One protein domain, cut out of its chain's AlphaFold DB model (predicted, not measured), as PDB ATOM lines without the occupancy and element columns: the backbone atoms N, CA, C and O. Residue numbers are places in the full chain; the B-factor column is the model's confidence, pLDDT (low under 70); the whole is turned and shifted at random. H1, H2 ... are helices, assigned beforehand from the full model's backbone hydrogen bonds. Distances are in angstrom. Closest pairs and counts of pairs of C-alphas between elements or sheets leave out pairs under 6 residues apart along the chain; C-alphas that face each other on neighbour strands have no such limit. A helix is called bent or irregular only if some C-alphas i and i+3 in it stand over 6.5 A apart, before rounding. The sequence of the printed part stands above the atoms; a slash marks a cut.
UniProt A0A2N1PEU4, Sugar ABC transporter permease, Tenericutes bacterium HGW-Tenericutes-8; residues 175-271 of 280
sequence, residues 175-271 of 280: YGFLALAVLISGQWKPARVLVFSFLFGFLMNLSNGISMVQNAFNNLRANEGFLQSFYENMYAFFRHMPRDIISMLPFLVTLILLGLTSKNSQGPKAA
ATOM      1  N   TYR A 175     256.307  84.897 325.290       86.81
ATOM      2  CA  TYR A 175     255.373  86.016 325.454       86.81
ATOM      3  C   TYR A 175     253.954  85.729 324.935       86.81
ATOM      4  O   TYR A 175     252.994  86.325 325.421       86.81
ATOM      5  N   GLY A 176     253.780  84.764 324.025       89.44
ATOM      6  CA  GLY A 176     252.454  84.275 323.627       89.44
ATOM      7  C   GLY A 176     251.683  83.610 324.778       89.44
ATOM      8  O   GLY A 176     250.499  83.881 324.971       89.44
ATOM      9  N   PHE A 177     252.353  82.803 325.607       88.69
ATOM     10  CA  PHE A 177     251.743  82.217 326.807       88.69
ATOM     11  C   PHE A 177     251.488  83.274 327.884       88.69
ATOM     12  O   PHE A 177     250.471  83.225 328.577       88.69
ATOM     13  N   LEU A 178     252.364  84.278 327.977       87.25
ATOM     14  CA  LEU A 178     252.145  85.429 328.848       87.25
ATOM     15  C   LEU A 178     250.876  86.202 328.449       87.25
ATOM     16  O   LEU A 178     250.091  86.581 329.315       87.25
ATOM     17  N   ALA A 179     250.625  86.381 327.149       90.50
ATOM     18  CA  ALA A 179     249.407  87.023 326.657       90.50
ATOM     19  C   ALA A 179     248.134  86.241 327.036       90.50
ATOM     20  O   ALA A 179     247.123  86.852 327.386       90.50
ATOM     21  N   LEU A 180     248.181  84.901 327.049       89.69
ATOM     22  CA  LEU A 180     247.081  84.075 327.567       89.69
ATOM     23  C   LEU A 180     246.856  84.304 329.071       89.69
ATOM     24  O   LEU A 180     245.712  84.445 329.503       89.69
ATOM     25  N   ALA A 181     247.923  84.411 329.868       87.44
ATOM     26  CA  ALA A 181     247.816  84.728 331.295       87.44
ATOM     27  C   ALA A 181     247.172  86.106 331.539       87.44
ATOM     28  O   ALA A 181     246.310  86.248 332.413       87.44
ATOM     29  N   VAL A 182     247.540  87.109 330.737       90.88
ATOM     30  CA  VAL A 182     246.926  88.448 330.765       90.88
ATOM     31  C   VAL A 182     245.443  88.386 330.401       90.88
ATOM     32  O   VAL A 182     244.621  89.012 331.068       90.88
ATOM     33  N   LEU A 183     245.077  87.610 329.379       91.19
ATOM     34  CA  LEU A 183     243.688  87.429 328.954       91.19
ATOM     35  C   LEU A 183     242.817  86.821 330.064       91.19
ATOM     36  O   LEU A 183     241.720  87.322 330.332       91.19
ATOM     37  N   ILE A 184     243.327  85.778 330.728       88.69
ATOM     38  CA  ILE A 184     242.652  85.108 331.848       88.69
ATOM     39  C   ILE A 184     242.526  86.066 333.039       88.69
ATOM     40  O   ILE A 184     241.429  86.228 333.575       88.69
ATOM     41  N   SER A 185     243.607  86.766 333.400       88.38
ATOM     42  CA  SER A 185     243.603  87.755 334.494       88.38
ATOM     43  C   SER A 185     242.642  88.915 334.211       88.38
ATOM     44  O   SER A 185     241.914  89.383 335.088       88.38
ATOM     45  N   GLY A 186     242.566  89.338 332.946       90.25
ATOM     46  CA  GLY A 186     241.619  90.335 332.452       90.25
ATOM     47  C   GLY A 186     240.171  89.847 332.361       90.25
ATOM     48  O   GLY A 186     239.282  90.643 332.044       90.25
ATOM     49  N   GLN A 187     239.903  88.569 332.647       89.81
ATOM     50  CA  GLN A 187     238.574  87.954 332.609       89.81
ATOM     51  C   GLN A 187     237.827  88.257 331.303       89.81
ATOM     52  O   GLN A 187     236.647  88.604 331.330       89.81
ATOM     53  N   TRP A 188     238.533  88.204 330.167       89.12
ATOM     54  CA  TRP A 188     237.964  88.417 328.825       89.12
ATOM     55  C   TRP A 188     237.348  89.813 328.572       89.12
ATOM     56  O   TRP A 188     236.726  90.050 327.531       89.12
ATOM     57  N   LYS A 189     237.541  90.776 329.487       89.94
ATOM     58  CA  LYS A 189     237.045  92.156 329.360       89.94
ATOM     59  C   LYS A 189     238.156  93.079 328.847       89.94
ATOM     60  O   LYS A 189     239.154  93.230 329.553       89.94
ATOM     61  N   PRO A 190     237.983  93.778 327.704       92.06
ATOM     62  CA  PRO A 190     239.046  94.577 327.088       92.06
ATOM     63  C   PRO A 190     239.716  95.563 328.044       92.06
ATOM     64  O   PRO A 190     240.937  95.582 328.136       92.06
ATOM     65  N   ALA A 191     238.937  96.331 328.812       91.88
ATOM     66  CA  ALA A 191     239.488  97.322 329.738       91.88
ATOM     67  C   ALA A 191     240.416  96.697 330.795       91.88
ATOM     68  O   ALA A 191     241.457  97.258 331.114       91.88
ATOM     69  N   ARG A 192     240.072  95.510 331.307       91.69
ATOM     70  CA  ARG A 192     240.904  94.799 332.284       91.69
ATOM     71  C   ARG A 192     242.132  94.189 331.621       91.69
ATOM     72  O   ARG A 192     243.220  94.312 332.165       91.69
ATOM     73  N   VAL A 193     241.966  93.594 330.437       92.88
ATOM     74  CA  VAL A 193     243.083  93.085 329.623       92.88
ATOM     75  C   VAL A 193     244.108  94.191 329.373       92.88
ATOM     76  O   VAL A 193     245.291  93.953 329.569       92.88
ATOM     77  N   LEU A 194     243.675  95.411 329.039       93.75
ATOM     78  CA  LEU A 194     244.571  96.558 328.860       93.75
ATOM     79  C   LEU A 194     245.368  96.877 330.134       93.75
ATOM     80  O   LEU A 194     246.589  96.997 330.073       93.75
ATOM     81  N   VAL A 195     244.696  96.977 331.285       91.94
ATOM     82  CA  VAL A 195     245.354  97.259 332.574       91.94
ATOM     83  C   VAL A 195     246.389  96.183 332.912       91.94
ATOM     84  O   VAL A 195     247.522  96.517 333.257       91.94
ATOM     85  N   PHE A 196     246.042  94.900 332.765       89.81
ATOM     86  CA  PHE A 196     246.984  93.808 333.013       89.81
ATOM     87  C   PHE A 196     248.131  93.782 331.994       89.81
ATOM     88  O   PHE A 196     249.272  93.580 332.398       89.81
ATOM     89  N   SER A 197     247.887  94.069 330.711       91.50
ATOM     90  CA  SER A 197     248.952  94.208 329.707       91.50
ATOM     91  C   SER A 197     249.956  95.301 330.085       91.50
ATOM     92  O   SER A 197     251.162  95.073 330.005       91.50
ATOM     93  N   PHE A 198     249.481  96.471 330.533       90.25
ATOM     94  CA  PHE A 198     250.354  97.559 330.985       90.25
ATOM     95  C   PHE A 198     251.125  97.193 332.252       90.25
ATOM     96  O   PHE A 198     252.330  97.423 332.307       90.25
ATOM     97  N   LEU A 199     250.465  96.578 333.238       87.38
ATOM     98  CA  LEU A 199     251.123  96.097 334.454       87.38
ATOM     99  C   LEU A 199     252.245  95.103 334.123       87.38
ATOM    100  O   LEU A 199     253.349  95.213 334.642       87.38
ATOM    101  N   PHE A 200     251.986  94.154 333.226       85.75
ATOM    102  CA  PHE A 200     252.977  93.162 332.815       85.75
ATOM    103  C   PHE A 200     254.128  93.788 332.027       85.75
ATOM    104  O   PHE A 200     255.286  93.469 332.285       85.75
ATOM    105  N   GLY A 201     253.825  94.696 331.093       85.81
ATOM    106  CA  GLY A 201     254.840  95.448 330.357       85.81
ATOM    107  C   GLY A 201     255.725  96.276 331.291       85.81
ATOM    108  O   GLY A 201     256.947  96.288 331.125       85.81
ATOM    109  N   PHE A 202     255.127  96.893 332.314       83.00
ATOM    110  CA  PHE A 202     255.841  97.601 333.373       83.00
ATOM    111  C   PHE A 202     256.757  96.658 334.159       83.00
ATOM    112  O   PHE A 202     257.948  96.930 334.261       83.00
ATOM    113  N   LEU A 203     256.252  95.518 334.640       81.31
ATOM    114  CA  LEU A 203     257.051  94.547 335.399       81.31
ATOM    115  C   LEU A 203     258.211  93.973 334.572       81.31
ATOM    116  O   LEU A 203     259.319  93.844 335.088       81.31
ATOM    117  N   MET A 204     257.987  93.664 333.289       79.25
ATOM    118  CA  MET A 204     259.034  93.155 332.389       79.25
ATOM    119  C   MET A 204     260.167  94.159 332.193       79.25
ATOM    120  O   MET A 204     261.334  93.783 332.120       79.25
ATOM    121  N   ASN A 205     259.825  95.444 332.129       76.88
ATOM    122  CA  ASN A 205     260.804  96.505 331.956       76.88
ATOM    123  C   ASN A 205     261.339  97.044 333.280       76.88
ATOM    124  O   ASN A 205     262.359  97.718 333.253       76.88
ATOM    125  N   LEU A 206     260.732  96.720 334.425       72.31
ATOM    126  CA  LEU A 206     261.185  97.172 335.741       72.31
ATOM    127  C   LEU A 206     262.641  96.764 335.994       72.31
ATOM    128  O   LEU A 206     263.438  97.590 336.431       72.31
ATOM    129  N   SER A 207     263.012  95.539 335.605       60.94
ATOM    130  CA  SER A 207     264.391  95.033 335.699       60.94
ATOM    131  C   SER A 207     265.404  95.901 334.936       60.94
ATOM    132  O   SER A 207     266.476  96.219 335.449       60.94
ATOM    133  N   ASN A 208     265.037  96.361 333.735       61.81
ATOM    134  CA  ASN A 208     265.878  97.222 332.893       61.81
ATOM    135  C   ASN A 208     265.769  98.712 333.282       61.81
ATOM    136  O   ASN A 208     266.701  99.492 333.083       61.81
ATOM    137  N   GLY A 209     264.623  99.098 333.842       59.09
ATOM    138  CA  GLY A 209     264.218 100.462 334.152       59.09
ATOM    139  C   GLY A 209     264.787 100.993 335.459       59.09
ATOM    140  O   GLY A 209     264.948 102.200 335.571       59.09
ATOM    141  N   ILE A 210     265.179 100.135 336.407       59.38
ATOM    142  CA  ILE A 210     265.833 100.551 337.664       59.38
ATOM    143  C   ILE A 210     267.038 101.482 337.399       59.38
ATOM    144  O   ILE A 210     267.231 102.465 338.109       59.38
ATOM    145  N   SER A 211     267.790 101.249 336.318       53.16
ATOM    146  CA  SER A 211     268.902 102.117 335.894       53.16
ATOM    147  C   SER A 211     268.459 103.398 335.162       53.16
ATOM    148  O   SER A 211     269.167 104.399 335.201       53.16
ATOM    149  N   MET A 212     267.306 103.395 334.481       55.19
ATOM    150  CA  MET A 212     266.762 104.564 333.763       55.19
ATOM    151  C   MET A 212     265.985 105.514 334.681       55.19
ATOM    152  O   MET A 212     266.131 106.729 334.561       55.19
ATOM    153  N   VAL A 213     265.213 104.971 335.625       55.62
ATOM    154  CA  VAL A 213     264.498 105.724 336.664       55.62
ATOM    155  C   VAL A 213     265.501 106.510 337.510       55.62
ATOM    156  O   VAL A 213     265.261 107.681 337.786       55.62
ATOM    157  N   GLN A 214     266.672 105.934 337.807       53.72
ATOM    158  CA  GLN A 214     267.776 106.645 338.460       53.72
ATOM    159  C   GLN A 214     268.184 107.919 337.700       53.72
ATOM    160  O   GLN A 214     268.349 108.970 338.310       53.72
ATOM    161  N   ASN A 215     268.331 107.850 336.373       52.88
ATOM    162  CA  ASN A 215     268.776 108.989 335.562       52.88
ATOM    163  C   ASN A 215     267.684 110.058 335.398       52.88
ATOM    164  O   ASN A 215     267.991 111.246 335.434       52.88
ATOM    165  N   ALA A 216     266.418 109.648 335.271       53.66
ATOM    166  CA  ALA A 216     265.281 110.566 335.198       53.66
ATOM    167  C   ALA A 216     265.051 111.314 336.525       53.66
ATOM    168  O   ALA A 216     264.810 112.520 336.521       53.66
ATOM    169  N   PHE A 217     265.197 110.633 337.668       52.75
ATOM    170  CA  PHE A 217     265.053 111.253 338.990       52.75
ATOM    171  C   PHE A 217     266.267 112.081 339.418       52.75
ATOM    172  O   PHE A 217     266.095 113.097 340.088       52.75
ATOM    173  N   ASN A 218     267.479 111.735 338.971       55.16
ATOM    174  CA  ASN A 218     268.664 112.572 339.190       55.16
ATOM    175  C   ASN A 218     268.537 113.974 338.554       55.16
ATOM    176  O   ASN A 218     269.199 114.899 339.020       55.16
ATOM    177  N   ASN A 219     267.681 114.143 337.537       52.38
ATOM    178  CA  ASN A 219     267.360 115.438 336.921       52.38
ATOM    179  C   ASN A 219     266.202 116.181 337.622       52.38
ATOM    180  O   ASN A 219     266.077 117.391 337.473       52.38
ATOM    181  N   LEU A 220     265.391 115.489 338.431       54.34
ATOM    182  CA  LEU A 220     264.299 116.049 339.248       54.34
ATOM    183  C   LEU A 220     264.793 116.609 340.600       54.34
ATOM    184  O   LEU A 220     264.003 116.813 341.518       54.34
ATOM    185  N   ARG A 221     266.104 116.843 340.734       54.59
ATOM    186  CA  ARG A 221     266.852 117.126 341.972       54.59
ATOM    187  C   ARG A 221     266.607 118.525 342.562       54.59
ATOM    188  O   ARG A 221     267.547 119.201 342.973       54.59
ATOM    189  N   ALA A 222     265.350 118.955 342.612       51.75
ATOM    190  CA  ALA A 222     264.934 120.229 343.180       51.75
ATOM    191  C   ALA A 222     263.537 120.154 343.838       51.75
ATOM    192  O   ALA A 222     262.648 120.899 343.443       51.75
ATOM    193  N   ASN A 223     263.308 119.242 344.795       50.88
ATOM    194  CA  ASN A 223     262.578 119.531 346.051       50.88
ATOM    195  C   ASN A 223     262.357 118.285 346.928       50.88
ATOM    196  O   ASN A 223     262.222 117.169 346.435       50.88
ATOM    197  N   GLU A 224     262.340 118.515 348.241       65.06
ATOM    198  CA  GLU A 224     262.391 117.518 349.317       65.06
ATOM    199  C   GLU A 224     261.122 116.667 349.538       65.06
ATOM    200  O   GLU A 224     260.014 117.047 349.165       65.06
ATOM    201  N   GLY A 225     261.298 115.564 350.287       70.44
ATOM    202  CA  GLY A 225     260.251 114.906 351.083       70.44
ATOM    203  C   GLY A 225     259.577 113.688 350.435       70.44
ATOM    204  O   GLY A 225     259.035 113.756 349.340       70.44
ATOM    205  N   PHE A 226     259.576 112.549 351.141       60.78
ATOM    206  CA  PHE A 226     258.899 111.274 350.830       60.78
ATOM    207  C   PHE A 226     259.279 110.541 349.526       60.78
ATOM    208  O   PHE A 226     259.655 109.371 349.591       60.78
ATOM    209  N   LEU A 227     259.208 111.174 348.352       59.38
ATOM    210  CA  LEU A 227     259.472 110.512 347.063       59.38
ATOM    211  C   LEU A 227     260.929 110.054 346.940       59.38
ATOM    212  O   LEU A 227     261.192 108.969 346.426       59.38
ATOM    213  N   GLN A 228     261.866 110.832 347.486       64.06
ATOM    214  CA  GLN A 228     263.284 110.480 347.497       64.06
ATOM    215  C   GLN A 228     263.591 109.330 348.464       64.06
ATOM    216  O   GLN A 228     264.271 108.384 348.082       64.06
ATOM    217  N   SER A 229     263.014 109.341 349.671       63.97
ATOM    218  CA  SER A 229     263.145 108.227 350.621       63.97
ATOM    219  C   SER A 229     262.449 106.957 350.129       63.97
ATOM    220  O   SER A 229     262.964 105.858 350.304       63.97
ATOM    221  N   PHE A 230     261.288 107.083 349.478       66.12
ATOM    222  CA  PHE A 230     260.601 105.954 348.852       66.12
ATOM    223  C   PHE A 230     261.456 105.357 347.730       66.12
ATOM    224  O   PHE A 230     261.611 104.140 347.667       66.12
ATOM    225  N   TYR A 231     262.075 106.203 346.899       64.19
ATOM    226  CA  TYR A 231     262.998 105.764 345.857       64.19
ATOM    227  C   TYR A 231     264.247 105.092 346.424       64.19
ATOM    228  O   TYR A 231     264.578 104.002 345.979       64.19
ATOM    229  N   GLU A 232     264.935 105.699 347.392       65.44
ATOM    230  CA  GLU A 232     266.143 105.113 347.979       65.44
ATOM    231  C   GLU A 232     265.845 103.760 348.616       65.44
ATOM    232  O   GLU A 232     266.586 102.809 348.383       65.44
ATOM    233  N   ASN A 233     264.716 103.634 349.319       69.44
ATOM    234  CA  ASN A 233     264.275 102.363 349.886       69.44
ATOM    235  C   ASN A 233     263.911 101.340 348.801       69.44
ATOM    236  O   ASN A 233     264.300 100.178 348.900       69.44
ATOM    237  N   MET A 234     263.214 101.756 347.742       67.75
ATOM    238  CA  MET A 234     262.850 100.889 346.619       67.75
ATOM    239  C   MET A 234     264.091 100.438 345.833       67.75
ATOM    240  O   MET A 234     264.253  99.257 345.536       67.75
ATOM    241  N   TYR A 235     264.998 101.362 345.525       66.19
ATOM    242  CA  TYR A 235     266.252 101.100 344.831       66.19
ATOM    243  C   TYR A 235     267.178 100.234 345.680       66.19
ATOM    244  O   TYR A 235     267.745  99.279 345.160       66.19
ATOM    245  N   ALA A 236     267.302 100.511 346.981       68.44
ATOM    246  CA  ALA A 236     268.029  99.655 347.909       68.44
ATOM    247  C   ALA A 236     267.422  98.249 347.922       68.44
ATOM    248  O   ALA A 236     268.153  97.286 347.715       68.44
ATOM    249  N   PHE A 237     266.103  98.114 348.059       69.81
ATOM    250  CA  PHE A 237     265.421  96.821 348.026       69.81
ATOM    251  C   PHE A 237     265.728  96.030 346.744       69.81
ATOM    252  O   PHE A 237     266.161  94.880 346.817       69.81
ATOM    253  N   PHE A 238     265.593  96.655 345.569       66.81
ATOM    254  CA  PHE A 238     265.864  95.981 344.298       66.81
ATOM    255  C   PHE A 238     267.358  95.723 344.055       66.81
ATOM    256  O   PHE A 238     267.700  94.699 343.479       66.81
ATOM    257  N   ARG A 239     268.282  96.581 344.507       68.69
ATOM    258  CA  ARG A 239     269.725  96.368 344.275       68.69
ATOM    259  C   ARG A 239     270.285  95.169 345.051       68.69
ATOM    260  O   ARG A 239     271.277  94.592 344.619       68.69
ATOM    261  N   HIS A 240     269.662  94.805 346.175       71.00
ATOM    262  CA  HIS A 240     270.040  93.628 346.966       71.00
ATOM    263  C   HIS A 240     269.437  92.324 346.425       71.00
ATOM    264  O   HIS A 240     269.894  91.244 346.800       71.00
ATOM    265  N   MET A 241     268.435  92.393 345.542       71.44
ATOM    266  CA  MET A 241     267.892  91.203 344.895       71.44
ATOM    267  C   MET A 241     268.792  90.756 343.732       71.44
ATOM    268  O   MET A 241     269.150  91.575 342.882       71.44
ATOM    269  N   PRO A 242     269.119  89.453 343.629       79.12
ATOM    270  CA  PRO A 242     269.717  88.890 342.425       79.12
ATOM    271  C   PRO A 242     268.892  89.267 341.189       79.12
ATOM    272  O   PRO A 242     267.659  89.191 341.216       79.12
ATOM    273  N   ARG A 243     269.558  89.639 340.088       69.88
ATOM    274  CA  ARG A 243     268.877  90.032 338.838       69.88
ATOM    275  C   ARG A 243     267.921  88.955 338.323       69.88
ATOM    276  O   ARG A 243     266.894  89.296 337.743       69.88
ATOM    277  N   ASP A 244     268.229  87.688 338.592       79.19
ATOM    278  CA  ASP A 244     267.387  86.545 338.237       79.19
ATOM    279  C   ASP A 244     266.041  86.551 338.975       79.19
ATOM    280  O   ASP A 244     265.021  86.182 338.408       79.19
ATOM    281  N   ILE A 245     265.990  87.041 340.218       77.00
ATOM    282  CA  ILE A 245     264.724  87.175 340.955       77.00
ATOM    283  C   ILE A 245     263.889  88.313 340.364       77.00
ATOM    284  O   ILE A 245     262.678  88.179 340.193       77.00
ATOM    285  N   ILE A 246     264.532  89.425 339.996       73.56
ATOM    286  CA  ILE A 246     263.844  90.578 339.402       73.56
ATOM    287  C   ILE A 246     263.267  90.218 338.029       73.56
ATOM    288  O   ILE A 246     262.139  90.598 337.718       73.56
ATOM    289  N   SER A 247     263.992  89.445 337.215       73.38
ATOM    290  CA  SER A 247     263.491  88.970 335.920       73.38
ATOM    291  C   SER A 247     262.353  87.947 336.052       73.38
ATOM    292  O   SER A 247     261.536  87.827 335.138       73.38
ATOM    293  N   MET A 248     262.237  87.266 337.199       80.06
ATOM    294  CA  MET A 248     261.111  86.383 337.522       80.06
ATOM    295  C   MET A 248     259.865  87.129 338.021       80.06
ATOM    296  O   MET A 248     258.766  86.575 337.936       80.06
ATOM    297  N   LEU A 249     259.988  88.373 338.507       80.00
ATOM    298  CA  LEU A 249     258.870  89.136 339.087       80.00
ATOM    299  C   LEU A 249     257.615  89.179 338.216       80.00
ATOM    300  O   LEU A 249     256.538  88.946 338.767       80.00
ATOM    301  N   PRO A 250     257.694  89.434 336.896       76.69
ATOM    302  CA  PRO A 250     256.504  89.442 336.068       76.69
ATOM    303  C   PRO A 250     255.766  88.114 336.190       76.69
ATOM    304  O   PRO A 250     254.589  88.136 336.511       76.69
ATOM    305  N   PHE A 251     256.470  86.982 336.047       81.31
ATOM    306  CA  PHE A 251     255.933  85.618 336.115       81.31
ATOM    307  C   PHE A 251     255.373  85.254 337.493       81.31
ATOM    308  O   PHE A 251     254.324  84.625 337.587       81.31
ATOM    309  N   LEU A 252     256.029  85.673 338.575       84.31
ATOM    310  CA  LEU A 252     255.520  85.441 339.929       84.31
ATOM    311  C   LEU A 252     254.241  86.241 340.183       84.31
ATOM    312  O   LEU A 252     253.252  85.706 340.686       84.31
ATOM    313  N   VAL A 253     254.234  87.512 339.777       81.69
ATOM    314  CA  VAL A 253     253.053  88.369 339.881       81.69
ATOM    315  C   VAL A 253     251.931  87.844 338.985       81.69
ATOM    316  O   VAL A 253     250.782  87.848 339.423       81.69
ATOM    317  N   THR A 254     252.226  87.321 337.786       78.56
ATOM    318  CA  THR A 254     251.195  86.686 336.944       78.56
ATOM    319  C   THR A 254     250.557  85.507 337.657       78.56
ATOM    320  O   THR A 254     249.338  85.388 337.639       78.56
ATOM    321  N   LEU A 255     251.357  84.662 338.307       83.62
ATOM    322  CA  LEU A 255     250.879  83.460 338.976       83.62
ATOM    323  C   LEU A 255     249.992  83.809 340.175       83.62
ATOM    324  O   LEU A 255     248.926  83.218 340.345       83.62
ATOM    325  N   ILE A 256     250.377  84.826 340.951       86.69
ATOM    326  CA  ILE A 256     249.567  85.353 342.058       86.69
ATOM    327  C   ILE A 256     248.259  85.954 341.530       86.69
ATOM    328  O   ILE A 256     247.177  85.617 342.013       86.69
ATOM    329  N   LEU A 257     248.334  86.819 340.514       81.69
ATOM    330  CA  LEU A 257     247.158  87.461 339.923       81.69
ATOM    331  C   LEU A 257     246.204  86.442 339.312       81.69
ATOM    332  O   LEU A 257     244.996  86.550 339.514       81.69
ATOM    333  N   LEU A 258     246.731  85.435 338.618       79.38
ATOM    334  CA  LEU A 258     245.953  84.310 338.117       79.38
ATOM    335  C   LEU A 258     245.293  83.563 339.269       79.38
ATOM    336  O   LEU A 258     244.090  83.351 339.209       79.38
ATOM    337  N   GLY A 259     246.021  83.232 340.339       83.38
ATOM    338  CA  GLY A 259     245.446  82.586 341.523       83.38
ATOM    339  C   GLY A 259     244.258  83.357 342.111       83.38
ATOM    340  O   GLY A 259     243.227  82.764 342.427       83.38
ATOM    341  N   LEU A 260     244.358  84.688 342.179       84.88
ATOM    342  CA  LEU A 260     243.309  85.559 342.726       84.88
ATOM    343  C   LEU A 260     242.122  85.767 341.772       84.88
ATOM    344  O   LEU A 260     240.978  85.883 342.212       84.88
ATOM    345  N   THR A 261     242.370  85.837 340.464       80.69
ATOM    346  CA  THR A 261     241.351  86.200 339.460       80.69
ATOM    347  C   THR A 261     240.707  84.997 338.771       80.69
ATOM    348  O   THR A 261     239.582  85.121 338.271       80.69
ATOM    349  N   SER A 262     241.377  83.839 338.792       75.69
ATOM    350  CA  SER A 262     241.004  82.580 338.127       75.69
ATOM    351  C   SER A 262     239.608  82.099 338.505       75.69
ATOM    352  O   SER A 262     238.802  81.800 337.624       75.69
ATOM    353  N   LYS A 263     239.281  82.111 339.806       76.12
ATOM    354  CA  LYS A 263     237.996  81.610 340.324       76.12
ATOM    355  C   LYS A 263     236.783  82.279 339.667       76.12
ATOM    356  O   LYS A 263     235.732  81.664 339.541       76.12
ATOM    357  N   ASN A 264     236.938  83.531 339.240       76.19
ATOM    358  CA  ASN A 264     235.871  84.347 338.668       76.19
ATOM    359  C   ASN A 264     236.006  84.519 337.142       76.19
ATOM    360  O   ASN A 264     235.388  85.420 336.571       76.19
ATOM    361  N   SER A 265     236.841  83.714 336.478       75.31
ATOM    362  CA  SER A 265     237.043  83.798 335.031       75.31
ATOM    363  C   SER A 265     235.762  83.423 334.280       75.31
ATOM    364  O   SER A 265     235.240  82.323 334.424       75.31
ATOM    365  N   GLN A 266     235.253  84.354 333.472       76.94
ATOM    366  CA  GLN A 266     234.057  84.172 332.642       76.94
ATOM    367  C   GLN A 266     234.468  84.025 331.178       76.94
ATOM    368  O   GLN A 266     234.297  84.941 330.375       76.94
ATOM    369  N   GLY A 267     235.106  82.899 330.857       83.75
ATOM    370  CA  GLY A 267     235.398  82.546 329.470       83.75
ATOM    371  C   GLY A 267     234.139  82.127 328.705       83.75
ATOM    372  O   GLY A 267     233.153  81.737 329.335       83.75
ATOM    373  N   PRO A 268     234.166  82.175 327.361       88.31
ATOM    374  CA  PRO A 268     233.071  81.666 326.544       88.31
ATOM    375  C   PRO A 268     232.808  80.189 326.858       88.31
ATOM    376  O   PRO A 268     233.746  79.392 326.903       88.31
ATOM    377  N   LYS A 269     231.542  79.812 327.055       89.81
ATOM    378  CA  LYS A 269     231.180  78.453 327.495       89.81
ATOM    379  C   LYS A 269     231.548  77.359 326.493       89.81
ATOM    380  O   LYS A 269     231.928  76.277 326.912       89.81
ATOM    381  N   ALA A 270     231.479  77.649 325.194       90.06
ATOM    382  CA  ALA A 270     231.817  76.696 324.134       90.06
ATOM    383  C   ALA A 270     233.307  76.743 323.731       90.06
ATOM    384  O   ALA A 270     233.682  76.297 322.639       90.06
ATOM    385  N   ALA A 271     234.172  77.342 324.558       87.31
ATOM    386  CA  ALA A 271     235.607  77.388 324.299       87.31
ATOM    387  C   ALA A 271     236.212  75.974 324.319       87.31
ATOM    388  O   ALA A 271     235.957  75.189 325.225       87.31
TER     389      ALA A 271
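This is residues 175 to 271 of the 280 residues of the protein "Sugar ABC transporter permease" of Tenericutes bacterium HGW-Tenericutes-8 (UniProt A0A2N1PEU4). What is the shape? This is a long, loose array of helices: H2a and H4 make a narrow V, meeting by residues 200 to 204 and 247 to 254, with H1 packing on both toward its open end. At the other end H2b turns sharply from H2a, with H3 loosely beside it, and residues 218 to 226 stick out. What are its parts and size? The printed part has 97 residues with four named helices, in the order H1, H2, H3, H4, and no named strand; the class is all helix. It is loose, with a radius of gyration of the C-alphas of 16.9 A, and spans 57 by 28 by 21 A.

How does the longest helix run? H2, residues 190 to 218, was assigned as one helix by its hydrogen bonds, but is bent: C-alphas 204 and 207 are 6.6 A apart. Its arms H2a, residues 190 to 204, and H2b, residues 207 to 218, are about perpendicular at 82 degrees. What touches H2a? H4, residues 243 to 264, touches it with residues 247 to 254 alone, opposite ways at a shallow tilt of 21 degrees; the closest C-alphas, of Leu 203 and Pro 250, are 5.2 A apart. H1, residues 175 to 185, touches it at a steep tilt of 49 degrees, opposite ways, closest at the C-alphas of Leu 183 and Val 193, 5.7 A. H1 also touches H4, closest at the C-alphas of Ser 185 and Leu 258, 5.5 A. Where is H3? H3, residues 227 to 240, is close to H2b but not clearly touching, with the closest C-alphas, of Ile 210 and Tyr 235, 7.2 A apart. H3 is apart from H1 and H2a. How do the backbones hold? Every O i to N i+4 pair is within hydrogen-bond range in H1, H2a and H3, against 4 of 8 in H2b and 14 of 18 in H4.

How long are the helices? H4 measures 33.5 A, H2a 20.7 A, H3 19.9 A, H2b 18.4 A and H1 14.9 A. H4 is irregular, with C-alphas 260 and 263 7.0 A apart, and has a kink of 34 degrees near residue 250. Where are the anchors? H1 begins at C-alpha 175, (255.373, 86.016, 325.454), and H4 ends at C-alpha 264, (235.871, 84.347, 338.668).

How far does it reach? The two C-alphas farthest apart, of Ala 222 and Ala 270, are 57.9 A apart. Is the printed part whole? It has no cut, and no link is long. Where is confidence low? pLDDT is under 70 at residues 207 to 224, 226 to 239 and 243.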